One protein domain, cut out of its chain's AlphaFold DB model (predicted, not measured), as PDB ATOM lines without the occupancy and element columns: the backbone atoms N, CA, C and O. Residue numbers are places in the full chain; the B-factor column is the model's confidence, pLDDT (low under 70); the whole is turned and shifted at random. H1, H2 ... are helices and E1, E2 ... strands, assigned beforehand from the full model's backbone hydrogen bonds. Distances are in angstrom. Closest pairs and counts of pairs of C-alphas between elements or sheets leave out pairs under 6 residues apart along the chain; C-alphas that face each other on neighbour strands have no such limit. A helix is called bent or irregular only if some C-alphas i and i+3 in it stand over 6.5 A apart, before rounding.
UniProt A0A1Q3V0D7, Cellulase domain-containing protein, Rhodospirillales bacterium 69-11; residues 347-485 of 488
ATOM      1  N   VAL A 347      22.256  42.235 -17.599       88.31
ATOM      2  CA  VAL A 347      21.968  43.047 -18.790       88.31
ATOM      3  C   VAL A 347      20.604  42.604 -19.309       88.31
ATOM      4  O   VAL A 347      20.404  41.417 -19.570       88.31
ATOM      5  N   ASP A 348      19.651  43.532 -19.363       88.12
ATOM      6  CA  ASP A 348      18.255  43.285 -19.754       88.12
ATOM      7  C   ASP A 348      18.115  43.144 -21.281       88.12
ATOM      8  O   ASP A 348      18.857  43.831 -21.981       88.12
ATOM      9  N   PRO A 349      17.137  42.371 -21.801       86.19
ATOM     10  CA  PRO A 349      16.906  42.203 -23.242       86.19
ATOM     11  C   PRO A 349      16.743  43.488 -24.054       86.19
ATOM     12  O   PRO A 349      16.920  43.494 -25.268       86.19
ATOM     13  N   SER A 350      16.301  44.562 -23.398       83.25
ATOM     14  CA  SER A 350      16.104  45.875 -24.014       83.25
ATOM     15  C   SER A 350      17.356  46.752 -23.999       83.25
ATOM     16  O   SER A 350      17.343  47.858 -24.548       83.25
ATOM     17  N   THR A 351      18.428  46.285 -23.360       81.69
ATOM     18  CA  THR A 351      19.715  46.976 -23.346       81.69
ATOM     19  C   THR A 351      20.352  46.831 -24.721       81.69
ATOM     20  O   THR A 351      20.324  45.756 -25.307       81.69
ATOM     21  N   GLY A 352      20.923  47.914 -25.248       80.38
ATOM     22  CA  GLY A 352      21.772  47.830 -26.436       80.38
ATOM     23  C   GLY A 352      23.126  47.202 -26.095       80.38
ATOM     24  O   GLY A 352      23.227  46.198 -25.395       80.38
ATOM     25  N   ASN A 353      24.200  47.836 -26.548       83.25
ATOM     26  CA  ASN A 353      25.553  47.355 -26.287       83.25
ATOM     27  C   ASN A 353      25.929  47.494 -24.802       83.25
ATOM     28  O   ASN A 353      25.530  48.454 -24.138       83.25
ATOM     29  N   VAL A 354      26.749  46.574 -24.293       88.19
ATOM     30  CA  VAL A 354      27.242  46.591 -22.909       88.19
ATOM     31  C   VAL A 354      28.767  46.536 -22.866       88.19
ATOM     32  O   VAL A 354      29.394  45.777 -23.600       88.19
ATOM     33  N   THR A 355      29.367  47.313 -21.963       85.19
ATOM     34  CA  THR A 355      30.812  47.292 -21.695       85.19
ATOM     35  C   THR A 355      31.085  46.798 -20.278       85.19
ATOM     36  O   THR A 355      30.580  47.356 -19.303       85.19
ATOM     37  N   ILE A 356      31.924  45.772 -20.164       90.31
ATOM     38  CA  ILE A 356      32.354  45.101 -18.938       90.31
ATOM     39  C   ILE A 356      33.858  45.350 -18.758       90.31
ATOM     40  O   ILE A 356      34.704  44.601 -19.246       90.31
ATOM     41  N   SER A 357      34.204  46.429 -18.056       87.81
ATOM     42  CA  SER A 357      35.603  46.806 -17.789       87.81
ATOM     43  C   SER A 357      36.123  46.367 -16.416       87.81
ATOM     44  O   SER A 357      37.332  46.347 -16.185       87.81
ATOM     45  N   ALA A 358      35.231  45.999 -15.492       83.88
ATOM     46  CA  ALA A 358      35.617  45.459 -14.191       83.88
ATOM     47  C   ALA A 358      36.153  44.024 -14.325       83.88
ATOM     48  O   ALA A 358      35.763  43.292 -15.228       83.88
ATOM     49  N   SER A 359      37.059  43.640 -13.423       91.25
ATOM     50  CA  SER A 359      37.624  42.286 -13.324       91.25
ATOM     51  C   SER A 359      36.983  41.521 -12.166       91.25
ATOM     52  O   SER A 359      36.559  42.142 -11.192       91.25
ATOM     53  N   GLN A 360      36.997  40.189 -12.225       93.25
ATOM     54  CA  GLN A 360      36.471  39.301 -11.179       93.25
ATOM     55  C   GLN A 360      34.986  39.520 -10.855       93.25
ATOM     56  O   GLN A 360      34.558  39.319  -9.716       93.25
ATOM     57  N   ILE A 361      34.190  39.927 -11.845       92.00
ATOM     58  CA  ILE A 361      32.742  40.091 -11.694       92.00
ATOM     59  C   ILE A 361      31.970  39.010 -12.447       92.00
ATOM     60  O   ILE A 361      32.477  38.385 -13.376       92.00
ATOM     61  N   SER A 362      30.721  38.799 -12.041       94.62
ATOM     62  CA  SER A 362      29.773  37.963 -12.772       94.62
ATOM     63  C   SER A 362      28.660  38.827 -13.352       94.62
ATOM     64  O   SER A 362      27.997  39.552 -12.610       94.62
ATOM     65  N   THR A 363      28.438  38.706 -14.657       94.50
ATOM     66  CA  THR A 363      27.433  39.469 -15.403       94.50
ATOM     67  C   THR A 363      26.561  38.498 -16.181       94.50
ATOM     68  O   THR A 363      27.073  37.736 -16.997       94.50
ATOM     69  N   ALA A 364      25.249  38.512 -15.957       94.81
ATOM     70  CA  ALA A 364      24.309  37.791 -16.806       94.81
ATOM     71  C   ALA A 364      23.902  38.671 -17.992       94.81
ATOM     72  O   ALA A 364      23.342  39.742 -17.791       94.81
ATOM     73  N   VAL A 365      24.148  38.225 -19.217       92.56
ATOM     74  CA  VAL A 365      23.615  38.842 -20.433       92.56
ATOM     75  C   VAL A 365      22.362  38.064 -20.809       92.56
ATOM     76  O   VAL A 365      22.437  36.895 -21.196       92.56
ATOM     77  N   THR A 366      21.196  38.655 -20.532       90.12
ATOM     78  CA  THR A 366      19.917  37.958 -20.735       90.12
ATOM     79  C   THR A 366      19.457  38.034 -22.189       90.12
ATOM     80  O   THR A 366      20.151  38.615 -23.002       90.12
ATOM     81  N   SER A 367      18.345  37.383 -22.550       81.06
ATOM     82  CA  SER A 367      17.934  37.192 -23.955       81.06
ATOM     83  C   SER A 367      17.965  38.475 -24.789       81.06
ATOM     84  O   SER A 367      17.340  39.433 -24.380       81.06
ATOM     85  N   GLY A 368      18.562  38.488 -25.973       85.75
ATOM     86  CA  GLY A 368      18.596  39.654 -26.866       85.75
ATOM     87  C   GLY A 368      19.834  39.594 -27.753       85.75
ATOM     88  O   GLY A 368      20.671  38.725 -27.549       85.75
ATOM     89  N   ASP A 369      19.945  40.482 -28.734       87.81
ATOM     90  CA  ASP A 369      21.133  40.537 -29.590       87.81
ATOM     91  C   ASP A 369      22.009  41.703 -29.113       87.81
ATOM     92  O   ASP A 369      21.677  42.867 -29.358       87.81
ATOM     93  N   HIS A 370      23.097  41.405 -28.395       88.25
ATOM     94  CA  HIS A 370      23.981  42.420 -27.815       88.25
ATOM     95  C   HIS A 370      25.366  42.422 -28.469       88.25
ATOM     96  O   HIS A 370      25.910  41.381 -28.835       88.25
ATOM     97  N   MET A 371      25.996  43.600 -28.507       84.69
ATOM     98  CA  MET A 371      27.457  43.692 -28.539       84.69
ATOM     99  C   MET A 371      27.971  43.808 -27.099       84.69
ATOM    100  O   MET A 371      27.600  44.739 -26.379       84.69
ATOM    101  N   VAL A 372      28.835  42.886 -26.684       91.56
ATOM    102  CA  VAL A 372      29.434  42.833 -25.346       91.56
ATOM    103  C   VAL A 372      30.928  43.134 -25.460       91.56
ATOM    104  O   VAL A 372      31.687  42.346 -26.013       91.56
ATOM    105  N   PHE A 373      31.373  44.261 -24.915       88.31
ATOM    106  CA  PHE A 373      32.786  44.641 -24.879       88.31
ATOM    107  C   PHE A 373      33.384  44.278 -23.521       88.31
ATOM    108  O   PHE A 373      33.006  44.861 -22.507       88.31
ATOM    109  N   VAL A 374      34.324  43.340 -23.478       93.69
ATOM    110  CA  VAL A 374      34.983  42.881 -22.251       93.69
ATOM    111  C   VAL A 374      36.432  43.357 -22.251       93.69
ATOM    112  O   VAL A 374      37.197  43.071 -23.166       93.69
ATOM    113  N   SER A 375      36.822  44.112 -21.227       88.25
ATOM    114  CA  SER A 375      38.218  44.533 -21.021       88.25
ATOM    115  C   SER A 375      38.762  44.199 -19.632       88.25
ATOM    116  O   SER A 375      39.958  44.350 -19.385       88.25
ATOM    117  N   GLY A 376      37.904  43.728 -18.723       86.25
ATOM    118  CA  GLY A 376      38.328  43.173 -17.443       86.25
ATOM    119  C   GLY A 376      38.723  41.697 -17.526       86.25
ATOM    120  O   GLY A 376      38.438  41.015 -18.507       86.25
ATOM    121  N   ASN A 377      39.359  41.202 -16.464       92.38
ATOM    122  CA  ASN A 377      39.955  39.868 -16.399       92.38
ATOM    123  C   ASN A 377      39.238  38.976 -15.386       92.38
ATOM    124  O   ASN A 377      38.744  39.463 -14.366       92.38
ATOM    125  N   ASN A 378      39.302  37.659 -15.578       95.81
ATOM    126  CA  ASN A 378      38.729  36.669 -14.660       95.81
ATOM    127  C   ASN A 378      37.232  36.890 -14.371       95.81
ATOM    128  O   ASN A 378      36.763  36.642 -13.260       95.81
ATOM    129  N   ASN A 379      36.491  37.410 -15.347       96.06
ATOM    130  CA  ASN A 379      35.053  37.609 -15.243       96.06
ATOM    131  C   ASN A 379      34.289  36.316 -15.528       96.06
ATOM    132  O   ASN A 379      34.810  35.381 -16.125       96.06
ATOM    133  N   THR A 380      33.022  36.267 -15.135       97.19
ATOM    134  CA  THR A 380      32.067  35.257 -15.598       97.19
ATOM    135  C   THR A 380      30.934  35.957 -16.332       97.19
ATOM    136  O   THR A 380      30.127  36.643 -15.711       97.19
ATOM    137  N   ILE A 381      30.864  35.790 -17.646       97.06
ATOM    138  CA  ILE A 381      29.799  36.346 -18.476       97.06
ATOM    139  C   ILE A 381      28.827  35.217 -18.809       97.06
ATOM    140  O   ILE A 381      29.169  34.286 -19.535       97.06
ATOM    141  N   ALA A 382      27.628  35.267 -18.234       96.88
ATOM    142  CA  ALA A 382      26.614  34.242 -18.417       96.88
ATOM    143  C   ALA A 382      25.595  34.652 -19.478       96.88
ATOM    144  O   ALA A 382      24.773  35.525 -19.222       96.88
ATOM    145  N   LEU A 383      25.635  34.012 -20.645       95.25
ATOM    146  CA  LEU A 383      24.790  34.360 -21.786       95.25
ATOM    147  C   LEU A 383      23.585  33.420 -21.792       95.25
ATOM    148  O   LEU A 383      23.735  32.204 -21.913       95.25
ATOM    149  N   SER A 384      22.383  33.957 -21.577       90.50
ATOM    150  CA  SER A 384      21.184  33.122 -21.414       90.50
ATOM    151  C   SER A 384      20.319  33.007 -22.673       90.50
ATOM    152  O   SER A 384      19.350  32.247 -22.652       90.50
ATOM    153  N   GLY A 385      20.644  33.731 -23.750       87.50
ATOM    154  CA  GLY A 385      20.059  33.544 -25.080       87.50
ATOM    155  C   GLY A 385      20.174  34.758 -26.009       87.50
ATOM    156  O   GLY A 385      20.557  35.828 -25.561       87.50
ATOM    157  N   GLY A 386      19.768  34.591 -27.273       90.69
ATOM    158  CA  GLY A 386      19.949  35.583 -28.349       90.69
ATOM    159  C   GLY A 386      21.253  35.400 -29.139       90.69
ATOM    160  O   GLY A 386      21.931  34.383 -28.976       90.69
ATOM    161  N   ASN A 387      21.561  36.323 -30.053       92.81
ATOM    162  CA  ASN A 387      22.786  36.298 -30.857       92.81
ATOM    163  C   ASN A 387      23.744  37.388 -30.370       92.81
ATOM    164  O   ASN A 387      23.677  38.534 -30.817       92.81
ATOM    165  N   ASP A 388      24.638  37.019 -29.457       94.44
ATOM    166  CA  ASP A 388      25.571  37.958 -28.841       94.44
ATOM    167  C   ASP A 388      26.916  37.961 -29.568       94.44
ATOM    168  O   ASP A 388      27.475  36.909 -29.880       94.44
ATOM    169  N   MET A 389      27.468  39.150 -29.788       94.50
ATOM    170  CA  MET A 389      28.819  39.351 -30.307       94.50
ATOM    171  C   MET A 389      29.713  39.907 -29.203       94.50
ATOM    172  O   MET A 389      29.429  40.952 -28.622       94.50
ATOM    173  N   ILE A 390      30.815  39.224 -28.923       96.06
ATOM    174  CA  ILE A 390      31.724  39.526 -27.824       96.06
ATOM    175  C   ILE A 390      33.052  40.022 -28.380       96.06
ATOM    176  O   ILE A 390      33.718  39.315 -29.136       96.06
ATOM    177  N   SER A 391      33.445  41.219 -27.945       89.50
ATOM    178  CA  SER A 391      34.797  41.741 -28.113       89.50
ATOM    179  C   SER A 391      35.561  41.619 -26.808       89.50
ATOM    180  O   SER A 391      35.351  42.425 -25.901       89.50
ATOM    181  N   ASP A 392      36.414  40.600 -26.691       95.25
ATOM    182  CA  ASP A 392      37.216  40.369 -25.486       95.25
ATOM    183  C   ASP A 392      38.664  40.831 -25.676       95.25
ATOM    184  O   ASP A 392      39.380  40.388 -26.580       95.25
ATOM    185  N   ARG A 393      39.086  41.740 -24.797       87.19
ATOM    186  CA  ARG A 393      40.456  42.245 -24.647       87.19
ATOM    187  C   ARG A 393      41.053  41.917 -23.274       87.19
ATOM    188  O   ARG A 393      42.199  42.286 -23.019       87.19
ATOM    189  N   GLY A 394      40.276  41.297 -22.391       87.19
ATOM    190  CA  GLY A 394      40.722  40.776 -21.109       87.19
ATOM    191  C   GLY A 394      41.383  39.402 -21.232       87.19
ATOM    192  O   GLY A 394      41.741  38.951 -22.320       87.19
ATOM    193  N   TRP A 395      41.592  38.754 -20.085       93.56
ATOM    194  CA  TRP A 395      42.117  37.389 -20.002       93.56
ATOM    195  C   TRP A 395      41.503  36.605 -18.838       93.56
ATOM    196  O   TRP A 395      41.141  37.169 -17.796       93.56
ATOM    197  N   GLY A 396      41.448  35.282 -18.985       95.19
ATOM    198  CA  GLY A 396      40.952  34.360 -17.960       95.19
ATOM    199  C   GLY A 396      39.444  34.447 -17.719       95.19
ATOM    200  O   GLY A 396      38.961  34.005 -16.677       95.19
ATOM    201  N   ASN A 397      38.692  35.052 -18.634       97.94
ATOM    202  CA  ASN A 397      37.246  35.180 -18.541       97.94
ATOM    203  C   ASN A 397      36.566  33.821 -18.761       97.94
ATOM    204  O   ASN A 397      37.071  32.945 -19.455       97.94
ATOM    205  N   THR A 398      35.404  33.620 -18.149       98.38
ATOM    206  CA  THR A 398      34.559  32.439 -18.343       98.38
ATOM    207  C   THR A 398      33.258  32.852 -19.011       98.38
ATOM    208  O   THR A 398      32.510  33.660 -18.464       98.38
ATOM    209  N   TYR A 399      32.961  32.263 -20.163       98.25
ATOM    210  CA  TYR A 399      31.743  32.509 -20.924       98.25
ATOM    211  C   TYR A 399      30.789  31.331 -20.763       98.25
ATOM    212  O   TYR A 399      31.060  30.240 -21.268       98.25
ATOM    213  N   VAL A 400      29.674  31.529 -20.055       98.00
ATOM    214  CA  VAL A 400      28.635  30.498 -19.942       98.00
ATOM    215  C   VAL A 400      27.817  30.508 -21.219       98.00
ATOM    216  O   VAL A 400      27.101  31.470 -21.493       98.00
ATOM    217  N   VAL A 401      27.945  29.432 -21.989       97.50
ATOM    218  CA  VAL A 401      27.289  29.277 -23.286       97.50
ATOM    219  C   VAL A 401      25.792  29.014 -23.073       97.50
ATOM    220  O   VAL A 401      25.446  28.216 -22.190       97.50
ATOM    221  N   PRO A 402      24.889  29.654 -23.845       95.62
ATOM    222  CA  PRO A 402      23.455  29.460 -23.687       95.62
ATOM    223  C   PRO A 402      23.056  28.002 -23.921       95.62
ATOM    224  O   PRO A 402      23.773  27.206 -24.532       95.62
ATOM    225  N   GLN A 403      21.866  27.645 -23.437       95.56
ATOM    226  CA  GLN A 403      21.267  26.341 -23.715       95.56
ATOM    227  C   GLN A 403      21.205  26.073 -25.226       95.56
ATOM    228  O   GLN A 403      20.963  26.990 -26.016       95.56
ATOM    229  N   ALA A 404      21.373  24.810 -25.629       92.31
ATOM    230  CA  ALA A 404      21.272  24.413 -27.029       92.31
ATOM    231  C   ALA A 404      19.946  24.898 -27.649       92.31
ATOM    232  O   ALA A 404      18.868  24.591 -27.143       92.31
ATOM    233  N   GLY A 405      20.035  25.662 -28.743       91.44
ATOM    234  CA  GLY A 405      18.877  26.221 -29.451       91.44
ATOM    235  C   GLY A 405      18.354  27.565 -28.929       91.44
ATOM    236  O   GLY A 405      17.450  28.117 -29.549       91.44
ATOM    237  N   ASN A 406      18.925  28.121 -27.853       93.75
ATOM    238  CA  ASN A 406      18.486  29.403 -27.283       93.75
ATOM    239  C   ASN A 406      19.339  30.605 -27.707       93.75
ATOM    240  O   ASN A 406      19.142  31.698 -27.183       93.75
ATOM    241  N   GLY A 407      20.268  30.435 -28.642       92.88
ATOM    242  CA  GLY A 407      21.137  31.513 -29.092       92.88
ATOM    243  C   GLY A 407      22.481  31.017 -29.595       92.88
ATOM    244  O   GLY A 407      22.733  29.809 -29.649       92.88
ATOM    245  N   TRP A 408      23.338  31.967 -29.938       94.81
ATOM    246  CA  TRP A 408      24.707  31.737 -30.380       94.81
ATOM    247  C   TRP A 408      25.603  32.893 -29.929       94.81
ATOM    248  O   TRP A 408      25.150  34.031 -29.830       94.81
ATOM    249  N   ILE A 409      26.873  32.585 -29.669       97.56
ATOM    250  CA  ILE A 409      27.885  33.566 -29.270       97.56
ATOM    251  C   ILE A 409      28.943  33.698 -30.367       97.56
ATOM    252  O   ILE A 409      29.615  32.724 -30.708       97.56
ATOM    253  N   GLY A 410      29.159  34.898 -30.886       96.88
ATOM    254  CA  GLY A 410      30.297  35.205 -31.744       96.88
ATOM    255  C   GLY A 410      31.404  35.885 -30.959       96.88
ATOM    256  O   GLY A 410      31.168  36.918 -30.351       96.88
ATOM    257  N   PHE A 411      32.620  35.350 -30.991       97.44
ATOM    258  CA  PHE A 411      33.802  36.017 -30.450       97.44
ATOM    259  C   PHE A 411      34.590  36.673 -31.570       97.44
ATOM    260  O   PHE A 411      34.916  36.025 -32.568       97.44
ATOM    261  N   ASP A 412      34.949  37.934 -31.356       86.62
ATOM    262  CA  ASP A 412      35.754  38.723 -32.284       86.62
ATOM    263  C   ASP A 412      37.269  38.448 -32.161       86.62
ATOM    264  O   ASP A 412      38.104  39.031 -32.851       86.62
ATOM    265  N   SER A 413      37.666  37.551 -31.269       87.50
ATOM    266  CA  SER A 413      39.061  37.227 -31.021       87.50
ATOM    267  C   SER A 413      39.217  35.752 -30.677       87.50
ATOM    268  O   SER A 413      38.251  35.049 -30.362       87.50
ATOM    269  N   ASN A 414      40.459  35.266 -30.749       96.25
ATOM    270  CA  ASN A 414      40.762  33.900 -30.352       96.25
ATOM    271  C   ASN A 414      40.879  33.838 -28.828       96.25
ATOM    272  O   ASN A 414      41.981  33.840 -28.276       96.25
ATOM    273  N   ILE A 415      39.727  33.759 -28.168       96.44
ATOM    274  CA  ILE A 415      39.617  33.693 -26.707       96.44
ATOM    275  C   ILE A 415      40.356  32.485 -26.099       96.44
ATOM    276  O   ILE A 415      40.783  32.520 -24.945       96.44
ATOM    277  N   LEU A 416      40.610  31.431 -26.887       95.75
ATOM    278  CA  LEU A 416      41.380  30.270 -26.433       95.75
ATOM    279  C   LEU A 416      42.847  30.654 -26.173       95.75
ATOM    280  O   LEU A 416      43.444  30.214 -25.192       95.75
ATOM    281  N   ASN A 417      43.419  31.542 -26.994       93.81
ATOM    282  CA  ASN A 417      44.786  32.037 -26.802       93.81
ATOM    283  C   ASN A 417      44.907  33.022 -25.628       93.81
ATOM    284  O   ASN A 417      45.992  33.162 -25.062       93.81
ATOM    285  N   SER A 418      43.809  33.680 -25.253       87.06
ATOM    286  CA  SER A 418      43.741  34.613 -24.118       87.06
ATOM    287  C   SER A 418      43.603  33.906 -22.763       87.06
ATOM    288  O   SER A 418      43.641  34.551 -21.715       87.06
ATOM    289  N   GLY A 419      43.488  32.573 -22.758       94.75
ATOM    290  CA  GLY A 419      43.295  31.783 -21.541       94.75
ATOM    291  C   GLY A 419      41.862  31.821 -21.010       94.75
ATOM    292  O   GLY A 419      41.636  31.441 -19.860       94.75
ATOM    293  N   ASP A 420      40.907  32.268 -21.824       98.06
ATOM    294  CA  ASP A 420      39.495  32.260 -21.466       98.06
ATOM    295  C   ASP A 420      38.925  30.840 -21.535       98.06
ATOM    296  O   ASP A 420      39.504  29.921 -22.126       98.06
ATOM    297  N   THR A 421      37.784  30.654 -20.882       98.50
ATOM    298  CA  THR A 421      37.125  29.361 -20.708       98.50
ATOM    299  C   THR A 421      35.682  29.414 -21.198       98.50
ATOM    300  O   THR A 421      34.935  30.330 -20.861       98.50
ATOM    301  N   LEU A 422      35.254  28.394 -21.939       98.38
ATOM    302  CA  LEU A 422      33.845  28.177 -22.270       98.38
ATOM    303  C   LEU A 422      33.192  27.264 -21.228       98.38
ATOM    304  O   LEU A 422      33.596  26.118 -21.058       98.38
ATOM    305  N   ASP A 423      32.152  27.730 -20.549       98.44
ATOM    306  CA  ASP A 423      31.335  26.885 -19.678       98.44
ATOM    307  C   ASP A 423      30.135  26.334 -20.459       98.44
ATOM    308  O   ASP A 423      29.159  27.034 -20.738       98.44
ATOM    309  N   LEU A 424      30.239  25.058 -20.838       98.31
ATOM    310  CA  LEU A 424      29.297  24.328 -21.684       98.31
ATOM    311  C   LEU A 424      28.214  23.596 -20.888       98.31
ATOM    312  O   LEU A 424      27.329  22.989 -21.491       98.31
ATOM    313  N   ARG A 425      28.242  23.649 -19.549       98.06
ATOM    314  CA  ARG A 425      27.315  22.881 -18.700       98.06
ATOM    315  C   ARG A 425      25.855  23.210 -19.000       98.06
ATOM    316  O   ARG A 425      25.029  22.306 -19.096       98.06
ATOM    317  N   SER A 426      25.537  24.491 -19.198       96.69
ATOM    318  CA  SER A 426      24.186  24.944 -19.559       96.69
ATOM    319  C   SER A 426      23.748  24.436 -20.937       96.69
ATOM    320  O   SER A 426      22.613  23.984 -21.087       96.69
ATOM    321  N   ALA A 427      24.644  24.463 -21.927       97.44
ATOM    322  CA  ALA A 427      24.386  23.950 -23.272       97.44
ATOM    323  C   ALA A 427      24.143  22.432 -23.263       97.44
ATOM    324  O   ALA A 427      23.148  21.960 -23.814       97.44
ATOM    325  N   LEU A 428      25.011  21.678 -22.585       98.19
ATOM    326  CA  LEU A 428      24.952  20.219 -22.492       98.19
ATOM    327  C   LEU A 428      23.760  19.725 -21.663       98.19
ATOM    328  O   LEU A 428      23.144  18.725 -22.029       98.19
ATOM    329  N   ALA A 429      23.372  20.444 -20.606       97.12
ATOM    330  CA  ALA A 429      22.183  20.124 -19.812       97.12
ATOM    331  C   ALA A 429      20.867  20.221 -20.610       97.12
ATOM    332  O   ALA A 429      19.858  19.660 -20.188       97.12
ATOM    333  N   ALA A 430      20.868  20.914 -21.755       97.00
ATOM    334  CA  ALA A 430      19.731  20.982 -22.674       97.00
ATOM    335  C   ALA A 430      19.681  19.810 -23.682       97.00
ATOM    336  O   ALA A 430      18.825  19.793 -24.568       97.00
ATOM    337  N   THR A 431      20.586  18.834 -23.565       97.81
ATOM    338  CA  THR A 431      20.671  17.635 -24.417       97.81
ATOM    339  C   THR A 431      20.297  16.369 -23.635       97.81
ATOM    340  O   THR A 431      20.055  16.427 -22.430       97.81
ATOM    341  N   ASP A 432      20.276  15.205 -24.292       97.38
ATOM    342  CA  ASP A 432      20.169  13.902 -23.614       97.38
ATOM    343  C   ASP A 432      21.525  13.312 -23.154       97.38
ATOM    344  O   ASP A 432      21.597  12.136 -22.781       97.38
ATOM    345  N   TRP A 433      22.599  14.117 -23.130       98.00
ATOM    346  CA  TRP A 433      23.909  13.697 -22.628       98.00
ATOM    347  C   TRP A 433      23.850  13.333 -21.142       98.00
ATOM    348  O   TRP A 433      23.386  14.087 -20.291       98.00
ATOM    349  N   ASN A 434      24.377  12.159 -20.808       95.44
ATOM    350  CA  ASN A 434      24.322  11.590 -19.461       95.44
ATOM    351  C   ASN A 434      25.562  11.901 -18.599       95.44
ATOM    352  O   ASN A 434      25.768  11.244 -17.578       95.44
ATOM    353  N   GLY A 435      26.414  12.837 -19.029       94.94
ATOM    354  CA  GLY A 435      27.677  13.169 -18.363       94.94
ATOM    355  C   GLY A 435      28.851  12.238 -18.699       94.94
ATOM    356  O   GLY A 435      29.937  12.394 -18.144       94.94
ATOM    357  N   SER A 436      28.674  11.251 -19.586       96.81
ATOM    358  CA  SER A 436      29.763  10.358 -20.003       96.81
ATOM    359  C   SER A 436      30.737  11.072 -20.942       96.81
ATOM    360  O   SER A 436      30.371  11.398 -22.073       96.81
ATOM    361  N   ALA A 437      31.994  11.240 -20.521       94.31
ATOM    362  CA  ALA A 437      33.045  11.868 -21.331       94.31
ATOM    363  C   ALA A 437      33.225  11.190 -22.705       94.31
ATOM    364  O   ALA A 437      33.316  11.876 -23.718       94.31
ATOM    365  N   ASP A 438      33.154   9.856 -22.762       95.62
ATOM    366  CA  ASP A 438      33.279   9.083 -24.013       95.62
ATOM    367  C   ASP A 438      32.163   9.376 -25.029       95.62
ATOM    368  O   ASP A 438      32.316   9.125 -26.223       95.62
ATOM    369  N   MET A 439      31.027   9.898 -24.558       97.38
ATOM    370  CA  MET A 439      29.893  10.251 -25.408       97.38
ATOM    371  C   MET A 439      29.926  11.712 -25.847       97.38
ATOM    372  O   MET A 439      29.177  12.065 -26.748       97.38
ATOM    373  N   LEU A 440      30.776  12.561 -25.265       96.94
ATOM    374  CA  LEU A 440      30.791  13.998 -25.541       96.94
ATOM    375  C   LEU A 440      30.997  14.344 -27.036       96.94
ATOM    376  O   LEU A 440      30.269  15.207 -27.532       96.94
ATOM    377  N   PRO A 441      31.858  13.641 -27.810       98.00
ATOM    378  CA  PRO A 441      31.981  13.870 -29.257       98.00
ATOM    379  C   PRO A 441      30.730  13.519 -30.076       98.00
ATOM    380  O   PRO A 441      30.639  13.896 -31.239       98.00
ATOM    381  N   ALA A 442      29.768  12.785 -29.504       97.88
ATOM    382  CA  ALA A 442      28.480  12.535 -30.151       97.88
ATOM    383  C   ALA A 442      27.530  13.742 -30.048       97.88
ATOM    384  O   ALA A 442      26.540  13.791 -30.774       97.88
ATOM    385  N   TYR A 443      27.813  14.687 -29.144       98.44
ATOM    386  CA  TYR A 443      27.003  15.881 -28.902       98.44
ATOM    387  C   TYR A 443      27.682  17.138 -29.415       98.44
ATOM    388  O   TYR A 443      27.006  17.980 -29.993       98.44
ATOM    389  N   LEU A 444      28.992  17.273 -29.209       98.44
ATOM    390  CA  LEU A 444      29.756  18.446 -29.614       98.44
ATOM    391  C   LEU A 444      30.528  18.182 -30.902       98.44
ATOM    392  O   LEU A 444      31.147  17.134 -31.071       98.44
ATOM    393  N   GLY A 445      30.540  19.173 -31.786       97.88
ATOM    394  CA  GLY A 445      31.329  19.153 -33.011       97.88
ATOM    395  C   GLY A 445      32.024  20.486 -33.242       97.88
ATOM    396  O   GLY A 445      31.484  21.533 -32.894       97.88
ATOM    397  N   MET A 446      33.195  20.442 -33.872       97.56
ATOM    398  CA  MET A 446      33.927  21.626 -34.317       97.56
ATOM    399  C   MET A 446      33.949  21.684 -35.838       97.56
ATOM    400  O   MET A 446      34.220  20.677 -36.495       97.56
ATOM    401  N   TRP A 447      33.690  22.864 -36.397       95.31
ATOM    402  CA  TRP A 447      33.806  23.108 -37.830       95.31
ATOM    403  C   TRP A 447      34.569  24.405 -38.109       95.31
ATOM    404  O   TRP A 447      34.199  25.466 -37.616       95.31
ATOM    405  N   GLY A 448      35.635  24.324 -38.905       90.50
ATOM    406  CA  GLY A 448      36.391  25.493 -39.356       90.50
ATOM    407  C   GLY A 448      35.766  26.137 -40.595       90.50
ATOM    408  O   GLY A 448      35.394  25.432 -41.533       90.50
ATOM    409  N   ASN A 449      35.708  27.469 -40.625       84.31
ATOM    410  CA  ASN A 449      35.226  28.247 -41.768       84.31
ATOM    411  C   ASN A 449      36.247  29.326 -42.167       84.31
ATOM    412  O   ASN A 449      36.021  30.523 -42.001       84.31
ATOM    413  N   GLY A 450      37.419  28.892 -42.635       88.94
ATOM    414  CA  GLY A 450      38.521  29.798 -42.962       88.94
ATOM    415  C   GLY A 450      39.243  30.267 -41.703       88.94
ATOM    416  O   GLY A 450      39.973  29.483 -41.111       88.94
ATOM    417  N   SER A 451      39.035  31.522 -41.300       89.75
ATOM    418  CA  SER A 451      39.726  32.173 -40.173       89.75
ATOM    419  C   SER A 451      39.085  31.931 -38.803       89.75
ATOM    420  O   SER A 451      39.565  32.465 -37.811       89.75
ATOM    421  N   SER A 452      37.984  31.183 -38.726       93.50
ATOM    422  CA  SER A 452      37.226  30.975 -37.485       93.50
ATOM    423  C   SER A 452      36.891  29.505 -37.274       93.50
ATOM    424  O   SER A 452      36.765  28.746 -38.241       93.50
ATOM    425  N   SER A 453      36.664  29.124 -36.018       97.00
ATOM    426  CA  SER A 453      36.126  27.810 -35.656       97.00
ATOM    427  C   SER A 453      34.763  27.938 -34.988       97.00
ATOM    428  O   SER A 453      34.577  28.746 -34.086       97.00
ATOM    429  N   THR A 454      33.804  27.134 -35.439       97.38
ATOM    430  CA  THR A 454      32.430  27.095 -34.933       97.38
ATOM    431  C   THR A 454      32.230  25.850 -34.080       97.38
ATOM    432  O   THR A 454      32.374  24.729 -34.574       97.38
ATOM    433  N   LEU A 455      31.860  26.050 -32.817       98.19
ATOM    434  CA  LEU A 455      31.380  25.008 -31.922       98.19
ATOM    435  C   LEU A 455      29.896  24.762 -32.189       98.19
ATOM    436  O   LEU A 455      29.069  25.679 -32.175       98.19
ATOM    437  N   THR A 456      29.559  23.500 -32.402       98.12
ATOM    438  CA  THR A 456      28.198  23.035 -32.647       98.12
ATOM    439  C   THR A 456      27.789  22.012 -31.595       98.12
ATOM    440  O   THR A 456      28.639  21.305 -31.052       98.12
ATOM    441  N   ILE A 457      26.490  21.928 -31.316       98.25
ATOM    442  CA  ILE A 457      25.906  20.976 -30.368       98.25
ATOM    443  C   ILE A 457      24.691  20.273 -30.975       98.25
ATOM    444  O   ILE A 457      23.924  20.896 -31.707       98.25
ATOM    445  N   SER A 458      24.497  18.991 -30.671       97.88
ATOM    446  CA  SER A 458      23.272  18.240 -30.963       97.88
ATOM    447  C   SER A 458      22.492  17.946 -29.685       97.88
ATOM    448  O   SER A 458      23.083  17.686 -28.643       97.88
ATOM    449  N   SER A 459      21.159  17.947 -29.761       97.12
ATOM    450  CA  SER A 459      20.292  17.594 -28.629       97.12
ATOM    451  C   SER A 459      20.264  16.094 -28.319       97.12
ATOM    452  O   SER A 459      19.927  15.718 -27.198       97.12
ATOM    453  N   THR A 460      20.637  15.250 -29.286       97.38
ATOM    454  CA  THR A 460      20.714  13.787 -29.162       97.38
ATOM    455  C   THR A 460      22.050  13.284 -29.689       97.38
ATOM    456  O   THR A 460      22.558  13.842 -30.661       97.38
ATOM    457  N   ALA A 461      22.583  12.191 -29.142       97.75
ATOM    458  CA  ALA A 461      23.824  11.594 -29.644       97.75
ATOM    459  C   ALA A 461      23.778  11.346 -31.170       97.75
ATOM    460  O   ALA A 461      22.903  10.630 -31.664       97.75
ATOM    461  N   TRP A 462      24.742  11.913 -31.904       96.56
ATOM    462  CA  TRP A 462      24.871  11.850 -33.371       96.56
ATOM    463  C   TRP A 462      23.703  12.462 -34.155       96.56
ATOM    464  O   TRP A 462      23.500  12.141 -35.329       96.56
ATOM    465  N   GLY A 463      22.914  13.323 -33.514       97.19
ATOM    466  CA  GLY A 463      21.838  14.050 -34.167       97.19
ATOM    467  C   GLY A 463      22.341  15.206 -35.032       97.19
ATOM    468  O   GLY A 463      23.537  15.451 -35.193       97.19
ATOM    469  N   SER A 464      21.393  15.961 -35.586       96.88
ATOM    470  CA  SER A 464      21.698  17.232 -36.245       96.88
ATOM    471  C   SER A 464      22.261  18.226 -35.235       96.88
ATOM    472  O   SER A 464      21.786  18.289 -34.099       96.88
ATOM    473  N   THR A 465      23.262  18.997 -35.649       97.25
ATOM    474  CA  THR A 465      23.903  19.993 -34.794       97.25
ATOM    475  C   THR A 465      23.429  21.409 -35.130       97.25
ATOM    476  O   THR A 465      23.041  21.703 -36.262       97.25
ATOM    477  N   SER A 466      23.472  22.294 -34.138       96.00
ATOM    478  CA  SER A 466      23.308  23.744 -34.271       96.00
ATOM    479  C   SER A 466      24.553  24.452 -33.745       96.00
ATOM    480  O   SER A 466      25.149  23.989 -32.772       96.00
ATOM    481  N   ALA A 467      24.946  25.568 -34.359       96.19
ATOM    482  CA  ALA A 467      26.034  26.397 -33.844       96.19
ATOM    483  C   ALA A 467      25.645  27.024 -32.497       96.19
ATOM    484  O   ALA A 467      24.512  27.465 -32.332       96.19
ATOM    485  N   ILE A 468      26.590  27.063 -31.558       97.38
ATOM    486  CA  ILE A 468      26.422  27.704 -30.241       97.38
ATOM    487  C   ILE A 468      27.529  28.703 -29.924       97.38
ATOM    488  O   ILE A 468      27.303  29.620 -29.141       97.38
ATOM    489  N   ALA A 469      28.694  28.570 -30.561       97.88
ATOM    490  CA  ALA A 469      29.725  29.593 -30.518       97.88
ATOM    491  C   ALA A 469      30.545  29.617 -31.812       97.88
ATOM    492  O   ALA A 469      30.762  28.569 -32.420       97.88
ATOM    493  N   THR A 470      31.047  30.783 -32.204       97.69
ATOM    494  CA  THR A 470      32.087  30.929 -33.231       97.69
ATOM    495  C   THR A 470      33.224  31.754 -32.671       97.69
ATOM    496  O   THR A 470      32.992  32.797 -32.077       97.69
ATOM    497  N   ILE A 471      34.453  31.293 -32.875       98.06
ATOM    498  CA  ILE A 471      35.658  31.906 -32.329       98.06
ATOM    499  C   ILE A 471      36.528  32.382 -33.490       98.06
ATOM    500  O   ILE A 471      37.087  31.557 -34.227       98.06
ATOM    501  N   ALA A 472      36.624  33.700 -33.670       91.81
ATOM    502  CA  ALA A 472      37.484  34.296 -34.685       91.81
ATOM    503  C   ALA A 472      38.968  34.046 -34.376       91.81
ATOM    504  O   ALA A 472      39.399  34.065 -33.229       91.81
ATOM    505  N   GLY A 473      39.773  33.785 -35.404       89.81
ATOM    506  CA  GLY A 473      41.210  33.509 -35.279       89.81
ATOM    507  C   GLY A 473      41.561  32.152 -34.659       89.81
ATOM    508  O   GLY A 473      42.726  31.922 -34.339       89.81
ATOM    509  N   ALA A 474      40.581  31.272 -34.444       95.44
ATOM    510  CA  ALA A 474      40.778  29.921 -33.916       95.44
ATOM    511  C   ALA A 474      40.795  28.858 -35.026       95.44
ATOM    512  O   ALA A 474      40.331  27.735 -34.813       95.44
ATOM    513  N   ASP A 475      41.274  29.190 -36.225       92.38
ATOM    514  CA  ASP A 475      41.328  28.258 -37.349       92.38
ATOM    515  C   ASP A 475      42.129  26.991 -37.010       92.38
ATOM    516  O   ASP A 475      43.112  27.010 -36.274       92.38
ATOM    517  N   GLY A 476      41.647  25.844 -37.492       92.00
ATOM    518  CA  GLY A 476      42.267  24.548 -37.210       92.00
ATOM    519  C   GLY A 476      42.065  24.010 -35.787       92.00
ATOM    520  O   GLY A 476      42.537  22.909 -35.507       92.00
ATOM    521  N   THR A 477      41.345  24.720 -34.909       96.00
ATOM    522  CA  THR A 477      40.989  24.218 -33.570       96.00
ATOM    523  C   THR A 477      40.088  22.992 -33.684       96.00
ATOM    524  O   THR A 477      38.975  23.062 -34.211       96.00
ATOM    525  N   ASP A 478      40.557  21.859 -33.164       97.12
ATOM    526  CA  ASP A 478      39.754  20.646 -33.040       97.12
ATOM    527  C   ASP A 478      38.985  20.603 -31.707       97.12
ATOM    528  O   ASP A 478      39.175  21.429 -30.811       97.12
ATOM    529  N   LEU A 479      38.082  19.628 -31.571       97.31
ATOM    530  CA  LEU A 479      37.264  19.498 -30.364       97.31
ATOM    531  C   LEU A 479      38.121  19.264 -29.111       97.31
ATOM    532  O   LEU A 479      37.808  19.810 -28.062       97.31
ATOM    533  N   ASN A 480      39.216  18.505 -29.205       97.44
ATOM    534  CA  ASN A 480      40.086  18.248 -28.055       97.44
ATOM    535  C   ASN A 480      40.776  19.528 -27.567       97.44
ATOM    536  O   ASN A 480      40.863  19.757 -26.362       97.44
ATOM    537  N   THR A 481      41.233  20.364 -28.499       96.69
ATOM    538  CA  THR A 481      41.847  21.661 -28.209       96.69
ATOM    539  C   THR A 481      40.836  22.586 -27.545       96.69
ATOM    540  O   THR A 481      41.139  23.156 -26.504       96.69
ATOM    541  N   LEU A 482      39.607  22.674 -28.067       97.75
ATOM    542  CA  LEU A 482      38.560  23.474 -27.430       97.75
ATOM    543  C   LEU A 482      38.205  22.953 -26.029       97.75
ATOM    544  O   LEU A 482      38.055  23.743 -25.103       97.75
ATOM    545  N   LEU A 483      38.111  21.632 -25.844       97.56
ATOM    546  CA  LEU A 483      37.783  21.037 -24.545       97.56
ATOM    547  C   LEU A 483      38.866  21.257 -23.480       97.56
ATOM    548  O   LEU A 483      38.549  21.244 -22.294       97.56
ATOM    549  N   ALA A 484      40.117  21.522 -23.868       97.31
ATOM    550  CA  ALA A 484      41.155  21.953 -22.929       97.31
ATOM    551  C   ALA A 484      40.893  23.357 -22.342       97.31
ATOM    552  O   ALA A 484      41.453  23.700 -21.303       97.31
ATOM    553  N   HIS A 485      40.020  24.134 -22.989       97.31
ATOM    554  CA  HIS A 485      39.575  25.473 -22.601       97.31
ATOM    555  C   HIS A 485      38.082  25.494 -22.243       97.31
ATOM    556  O   HIS A 485      37.429  26.534 -22.339       97.31
TER     557      HIS A 485
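This is residues 347 to 485 of the 488 residues of the protein "Cellulase domain-containing protein" of Rhodospirillales bacterium 69-11 (UniProt A0A1Q3V0D7). The chain is wound in stacked turns that form two sheets on opposite sides of a flattened coil: E1, E3, E5 and E7 fall in turn on one side, and E2, E4, E6 and E8 on the other. At the end of the coil the first sheet runs on past the second through E11, E10 and E9, and the three short helices gather at this end, with H3 over E9, H1 just after E8, and H2 at the far tip. The printed part has 139 residues with eleven named strands and three named helices, in the order E1 to E8, H1, H2, E9, E10, E11, H3; under half of the residues are in these elements, and the class is mixed, helices and strands. The larger sheet, E1 E3 E5 E7 E11 E10 E9, is mixed, while E2 E4 E6 E8 is all parallel. The whole is compact, with a radius of gyration of the C-alphas of 14.2 A and spans of 39 by 29 by 26 A.

E1, residues 354 to 356, is an edge strand of the larger sheet and is parallel to E3, residues 371 to 374, with N 356 and O 373 2.7 A apart. E2, residues 362 to 365, is an edge strand of the other sheet and is parallel to E4, residues 380 to 383, with N 365 and O 382 at 2.8 A. E1 and E2 are only just apart, with their closest C-alphas 8.3 A from each other. E5, residues 386 to 392, is parallel to E3 at 33 degrees, with N 374 and O 391 at 2.8 A; E4 and E5 meet only through their link. E6, residues 398 to 400, is parallel to E4, with N 381 and O 398 at 2.8 A. E7, residues 407 to 411, is parallel to E5, with N 390 and O 410 at 2.7 A. E8, residues 421 to 423, is parallel to E6, with N 423 and O 399 at 2.8 A. H1, residues 425 to 429, only grazes each sheet. H2, residues 437 to 442, only grazes the larger sheet and is irregular, with C-alphas 438 and 441 7.2 A apart. E9, residues 444 to 448, E10, residues 452 to 458, and E11, residues 465 to 472, form a meander, each strand the antiparallel neighbour of the one before, in two hairpins; N 447 and O 454 are 2.9 A apart, and N 455 and O 469 2.8 A. E11 is also parallel to E7, with N 411 and O 470 at 2.8 A. H3, residues 479 to 483, is on the larger sheet at a height of 9.2 A, over E9 but only just, with 3 of its 5 C-alphas falling there; the closest C-alphas, of Met 446 and Leu 479, are 5.6 A apart. Every O i to N i+4 pair is within hydrogen-bond range in H1 and H3; in H2 0 of 2 are, against 2 of 3 O i to N i+3 pairs.

E1 begins at C-alpha 354, (27.242, 46.591, -22.909). The longer strands are E5, 18.1 A from first to last C-alpha, E7, 13.5 A, E9, 13.7 A, E10, 20.0 A, and E11, 19.7 A, which bends by 59 degrees at residue 468. H2 is 10.0 A long. H3 ends at C-alpha 483, (37.783, 21.037, -24.545).

The C-alphas farthest apart, of Ser 350 and Asp 438, are 40.6 A from each other. The larger sheet is twisted, its strands' lines turning by 101 degrees from edge to edge. The printed part has no cut and no long link. Its mean pLDDT is 93.8, and no printed residue is under 70.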